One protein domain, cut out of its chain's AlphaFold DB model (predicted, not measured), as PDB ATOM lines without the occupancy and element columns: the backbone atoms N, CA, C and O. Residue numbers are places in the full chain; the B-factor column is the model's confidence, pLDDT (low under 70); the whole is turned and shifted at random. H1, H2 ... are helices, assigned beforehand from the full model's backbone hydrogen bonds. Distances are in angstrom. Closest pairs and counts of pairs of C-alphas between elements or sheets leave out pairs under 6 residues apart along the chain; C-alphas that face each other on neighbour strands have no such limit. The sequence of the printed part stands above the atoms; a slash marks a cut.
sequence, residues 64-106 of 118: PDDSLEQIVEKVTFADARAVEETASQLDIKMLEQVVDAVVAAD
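AT A GLANCE: This is residues 64 to 106 of the 118 residues of the protein "MurR/RpiR family transcriptional regulator" of Micromonospora aurantiaca (UniProt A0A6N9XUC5). Two helices make an open L: the long H1 is one arm, the shorter H2 the other, and residues 90 and 91 form the corner, with nothing packed between the arms. The printed part has 43 residues, with two named helices in the order H1, H2 and no named strand; its class is all helix. It is extended, with a radius of gyration of the C-alphas of 17.6 A and spans of 51 by 22 by 13 A.

HOW THE PARTS SIT: H1, residues 68 to 89, comes first, and a tight link of 2 residues leads to H2, residues 92 to 103. The two helices are apart, with no C-alpha of the one within 8 A of the other. In H1 and H2 every O i to N i+4 pair is within hydrogen-bond range.

IN THESE COORDINATES: H1 runs 31.9 A from C-alpha 68 at (-31.619, 63.236, -42.155) to C-alpha 89 at (-30.532, 32.144, -49.419). H2 runs 16.4 A from Ile 92 to Val 103, whose C-alpha is at (-8.862, 26.125, -47.605).

THE WHOLE: The two C-alphas farthest apart, those of Asp 65 and Asp 106, are 52.8 A apart. The printed part has no cut. Its mean pLDDT is 91.6, and no printed residue is under 70.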
ATOM      1  N   PRO A  64     -35.509  63.194 -52.140       87.31
ATOM      2  CA  PRO A  64     -34.971  64.534 -51.879       87.31
ATOM      3  C   PRO A  64     -35.617  65.264 -50.692       87.31
ATOM      4  O   PRO A  64     -34.993  66.154 -50.120       87.31
ATOM      5  N   ASP A  65     -36.850  64.894 -50.336       88.81
ATOM      6  CA  ASP A  65     -37.620  65.517 -49.253       88.81
ATOM      7  C   ASP A  65     -37.468  64.795 -47.897       88.81
ATOM      8  O   ASP A  65     -38.101  65.194 -46.917       88.81
ATOM      9  N   ASP A  66     -36.666  63.727 -47.820       82.00
ATOM     10  CA  ASP A  66     -36.445  63.003 -46.566       82.00
ATOM     11  C   ASP A  66     -35.610  63.833 -45.578       82.00
ATOM     12  O   ASP A  66     -34.602  64.452 -45.931       82.00
ATOM     13  N   SER A  67     -35.990  63.794 -44.298       87.88
ATOM     14  CA  SER A  67     -35.140  64.305 -43.224       87.88
ATOM     15  C   SER A  67     -33.888  63.438 -43.060       87.88
ATOM     16  O   SER A  67     -33.860  62.266 -43.440       87.88
ATOM     17  N   LEU A  68     -32.847  63.986 -42.426       87.25
ATOM     18  CA  LEU A  68     -31.619  63.236 -42.155       87.25
ATOM     19  C   LEU A  68     -31.890  61.960 -41.340       87.25
ATOM     20  O   LEU A  68     -31.305  60.915 -41.615       87.25
ATOM     21  N   GLU A  69     -32.804  62.024 -40.371       84.38
ATOM     22  CA  GLU A  69     -33.221  60.871 -39.571       84.38
ATOM     23  C   GLU A  69     -33.874  59.792 -40.439       84.38
ATOM     24  O   GLU A  69     -33.546  58.618 -40.292       84.38
ATOM     25  N   GLN A  70     -34.742  60.185 -41.380       81.56
ATOM     26  CA  GLN A  70     -35.384  59.252 -42.313       81.56
ATOM     27  C   GLN A  70     -34.366  58.605 -43.255       81.56
ATOM     28  O   GLN A  70     -34.480  57.419 -43.553       81.56
ATOM     29  N   ILE A  71     -33.354  59.353 -43.701       85.50
ATOM     30  CA  ILE A  71     -32.278  58.818 -44.544       85.50
ATOM     31  C   ILE A  71     -31.477  57.758 -43.781       85.50
ATOM     32  O   ILE A  71     -31.277  56.659 -44.296       85.50
ATOM     33  N   VAL A  72     -31.047  58.057 -42.549       86.44
ATOM     34  CA  VAL A  72     -30.309  57.097 -41.705       86.44
ATOM     35  C   VAL A  72     -31.139  55.837 -41.469       86.44
ATOM     36  O   VAL A  72     -30.633  54.722 -41.594       86.44
ATOM     37  N   GLU A  73     -32.425  56.004 -41.172       81.88
ATOM     38  CA  GLU A  73     -33.359  54.905 -40.948       81.88
ATOM     39  C   GLU A  73     -33.543  54.032 -42.205       81.88
ATOM     40  O   GLU A  73     -33.438  52.809 -42.126       81.88
ATOM     41  N   LYS A  74     -33.722  54.640 -43.384       82.56
ATOM     42  CA  LYS A  74     -33.843  53.917 -44.662       82.56
ATOM     43  C   LYS A  74     -32.580  53.137 -45.026       82.56
ATOM     44  O   LYS A  74     -32.685  51.971 -45.398       82.56
ATOM     45  N   VAL A  75     -31.401  53.751 -44.898       87.00
ATOM     46  CA  VAL A  75     -30.116  53.091 -45.200       87.00
ATOM     47  C   VAL A  75     -29.899  51.899 -44.274       87.00
ATOM     48  O   VAL A  75     -29.663  50.788 -44.738       87.00
ATOM     49  N   THR A  76     -30.044  52.107 -42.964       85.06
ATOM     50  CA  THR A  76     -29.821  51.036 -41.982       85.06
ATOM     51  C   THR A  76     -30.808  49.882 -42.144       85.06
ATOM     52  O   THR A  76     -30.415  48.723 -42.013       85.06
ATOM     53  N   PHE A  77     -32.066  50.170 -42.484       83.31
ATOM     54  CA  PHE A  77     -33.048  49.138 -42.802       83.31
ATOM     55  C   PHE A  77     -32.687  48.360 -44.071       83.31
ATOM     56  O   PHE A  77     -32.726  47.130 -44.053       83.31
ATOM     57  N   ALA A  78     -32.323  49.051 -45.156       83.56
ATOM     58  CA  ALA A  78     -31.951  48.412 -46.416       83.56
ATOM     59  C   ALA A  78     -30.738  47.483 -46.239       83.56
ATOM     60  O   ALA A  78     -30.771  46.336 -46.687       83.56
ATOM     61  N   ASP A  79     -29.716  47.936 -45.512       89.06
ATOM     62  CA  ASP A  79     -28.515  47.147 -45.229       89.06
ATOM     63  C   ASP A  79     -28.833  45.912 -44.374       89.06
ATOM     64  O   ASP A  79     -28.425  44.796 -44.707       89.06
ATOM     65  N   ALA A  80     -29.608  46.080 -43.295       87.00
ATOM     66  CA  ALA A  80     -30.024  44.963 -42.446       87.00
ATOM     67  C   ALA A  80     -30.824  43.922 -43.244       87.00
ATOM     68  O   ALA A  80     -30.568  42.719 -43.144       87.00
ATOM     69  N   ARG A  81     -31.745  44.384 -44.098       85.75
ATOM     70  CA  ARG A  81     -32.527  43.513 -44.977       85.75
ATOM     71  C   ARG A  81     -31.652  42.744 -45.955       85.75
ATOM     72  O   ARG A  81     -31.857  41.539 -46.089       85.75
ATOM     73  N   ALA A  82     -30.681  43.403 -46.585       86.62
ATOM     74  CA  ALA A  82     -29.762  42.771 -47.526       86.62
ATOM     75  C   ALA A  82     -28.922  41.667 -46.859       86.62
ATOM     76  O   ALA A  82     -28.746  40.585 -47.431       86.62
ATOM     77  N   VAL A  83     -28.449  41.897 -45.627       91.12
ATOM     78  CA  VAL A  83     -27.719  40.891 -44.836       91.12
ATOM     79  C   VAL A  83     -28.610  39.688 -44.523       91.12
ATOM     80  O   VAL A  83     -28.211  38.545 -44.751       91.12
ATOM     81  N   GLU A  84     -29.825  39.930 -44.032       91.88
ATOM     82  CA  GLU A  84     -30.772  38.863 -43.707       91.88
ATOM     83  C   GLU A  84     -31.198  38.056 -44.943       91.88
ATOM     84  O   GLU A  84     -31.272  36.827 -44.886       91.88
ATOM     85  N   GLU A  85     -31.456  38.721 -46.070       89.31
ATOM     86  CA  GLU A  85     -31.812  38.062 -47.328       89.31
ATOM     87  C   GLU A  85     -30.672  37.188 -47.841       89.31
ATOM     88  O   GLU A  85     -30.908  36.028 -48.184       89.31
ATOM     89  N   THR A  86     -29.440  37.704 -47.821       93.56
ATOM     90  CA  THR A  86     -28.247  36.930 -48.182       93.56
ATOM     91  C   THR A  86     -28.151  35.680 -47.316       93.56
ATOM     92  O   THR A  86     -28.048  34.578 -47.848       93.56
ATOM     93  N   ALA A  87     -28.269  35.826 -45.993       94.19
ATOM     94  CA  ALA A  87     -28.207  34.701 -45.065       94.19
ATOM     95  C   ALA A  87     -29.308  33.660 -45.326       94.19
ATOM     96  O   ALA A  87     -29.044  32.460 -45.277       94.19
ATOM     97  N   SER A  88     -30.528  34.103 -45.644       94.12
ATOM     98  CA  SER A  88     -31.668  33.213 -45.894       94.12
ATOM     99  C   SER A  88     -31.544  32.372 -47.170       94.12
ATOM    100  O   SER A  88     -32.171  31.319 -47.271       94.12
ATOM    101  N   GLN A  89     -30.740  32.822 -48.138       94.94
ATOM    102  CA  GLN A  89     -30.532  32.144 -49.419       94.94
ATOM    103  C   GLN A  89     -29.346  31.170 -49.409       94.94
ATOM    104  O   GLN A  89     -29.146  30.443 -50.383       94.94
ATOM    105  N   LEU A  90     -28.550  31.139 -48.337       96.94
ATOM    106  CA  LEU A  90     -27.388  30.259 -48.246       96.94
ATOM    107  C   LEU A  90     -27.805  28.795 -48.065       96.94
ATOM    108  O   LEU A  90     -28.463  28.429 -47.092       96.94
ATOM    109  N   ASP A  91     -27.319  27.929 -48.955       97.88
ATOM    110  CA  ASP A  91     -27.235  26.496 -48.677       97.88
ATOM    111  C   ASP A  91     -25.990  26.236 -47.821       97.88
ATOM    112  O   ASP A  91     -24.854  26.323 -48.290       97.88
ATOM    113  N   ILE A  92     -26.217  25.899 -46.553       97.69
ATOM    114  CA  ILE A  92     -25.149  25.688 -45.571       97.69
ATOM    115  C   ILE A  92     -24.214  24.541 -45.971       97.69
ATOM    116  O   ILE A  92     -23.012  24.629 -45.730       97.69
ATOM    117  N   LYS A  93     -24.723  23.489 -46.625       97.94
ATOM    118  CA  LYS A  93     -23.878  22.363 -47.053       97.94
ATOM    119  C   LYS A  93     -22.985  22.755 -48.222       97.94
ATOM    120  O   LYS A  93     -21.825  22.362 -48.265       97.94
ATOM    121  N   MET A  94     -23.522  23.530 -49.165       98.19
ATOM    122  CA  MET A  94     -22.727  24.072 -50.268       98.19
ATOM    123  C   MET A  94     -21.653  25.027 -49.741       98.19
ATOM    124  O   MET A  94     -20.508  24.964 -50.180       98.19
ATOM    125  N   LEU A  95     -21.998  25.880 -48.774       97.81
ATOM    126  CA  LEU A  95     -21.042  26.793 -48.152       97.81
ATOM    127  C   LEU A  95     -19.878  26.037 -47.495       97.81
ATOM    128  O   LEU A  95     -18.731  26.404 -47.719       97.81
ATOM    129  N   GLU A  96     -20.156  24.963 -46.750       98.38
ATOM    130  CA  GLU A  96     -19.126  24.103 -46.148       98.38
ATOM    131  C   GLU A  96     -18.188  23.508 -47.211       98.38
ATOM    132  O   GLU A  96     -16.969  23.625 -47.100       98.38
ATOM    133  N   GLN A  97     -18.738  22.982 -48.311       98.44
ATOM    134  CA  GLN A  97     -17.936  22.446 -49.419       98.44
ATOM    135  C   GLN A  97     -17.048  23.506 -50.082       98.44
ATOM    136  O   GLN A  97     -15.899  23.227 -50.430       98.44
ATOM    137  N   VAL A  98     -17.572  24.720 -50.276       97.94
ATOM    138  CA  VAL A  98     -16.802  25.838 -50.839       97.94
ATOM    139  C   VAL A  98     -15.676  26.244 -49.891       97.94
ATOM    140  O   VAL A  98     -14.555  26.457 -50.350       97.94
ATOM    141  N   VAL A  99     -15.941  26.314 -48.584       98.25
ATOM    142  CA  VAL A  99     -14.926  26.619 -47.565       98.25
ATOM    143  C   VAL A  99     -13.798  25.588 -47.610       98.25
ATOM    144  O   VAL A  99     -12.638  25.982 -47.721       98.25
ATOM    145  N   ASP A 100     -14.119  24.294 -47.607       98.38
ATOM    146  CA  ASP A 100     -13.118  23.222 -47.673       98.38
ATOM    147  C   ASP A 100     -12.264  23.310 -48.945       98.38
ATOM    148  O   ASP A 100     -11.037  23.201 -48.890       98.38
ATOM    149  N   ALA A 101     -12.899  23.561 -50.096       98.25
ATOM    150  CA  ALA A 101     -12.202  23.710 -51.369       98.25
ATOM    151  C   ALA A 101     -11.257  24.924 -51.381       98.25
ATOM    152  O   ALA A 101     -10.141  24.827 -51.889       98.25
ATOM    153  N   VAL A 102     -11.683  26.053 -50.806       98.06
ATOM    154  CA  VAL A 102     -10.870  27.275 -50.698       98.06
ATOM    155  C   VAL A 102      -9.695  27.071 -49.741       98.06
ATOM    156  O   VAL A 102      -8.582  27.479 -50.057       98.06
ATOM    157  N   VAL A 103      -9.913  26.416 -48.596       98.19
ATOM    158  CA  VAL A 103      -8.862  26.125 -47.605       98.19
ATOM    159  C   VAL A 103      -7.802  25.171 -48.161       98.19
ATOM    160  O   VAL A 103      -6.621  25.327 -47.856       98.19
ATOM    161  N   ALA A 104      -8.205  24.196 -48.977       98.31
ATOM    162  CA  ALA A 104      -7.295  23.225 -49.582       98.31
ATOM    163  C   ALA A 104      -6.546  23.751 -50.823       98.31
ATOM    164  O   ALA A 104      -5.663  23.060 -51.333       98.31
ATOM    165  N   ALA A 105      -6.901  24.927 -51.345       98.31
ATOM    166  CA  ALA A 105      -6.323  25.443 -52.577       98.31
ATOM    167  C   ALA A 105      -4.913  26.018 -52.360       98.31
ATOM    168  O   ALA A 105      -4.703  26.882 -51.512       98.31
ATOM    169  N   ASP A 106      -3.959  25.630 -53.212       98.19
ATOM    170  CA  ASP A 106      -2.610  26.225 -53.231       98.19
ATOM    171  C   ASP A 106      -2.629  27.707 -53.651       98.19
ATOM    172  O   ASP A 106      -1.708  28.474 -53.354       98.19
TER     173      ASP A 106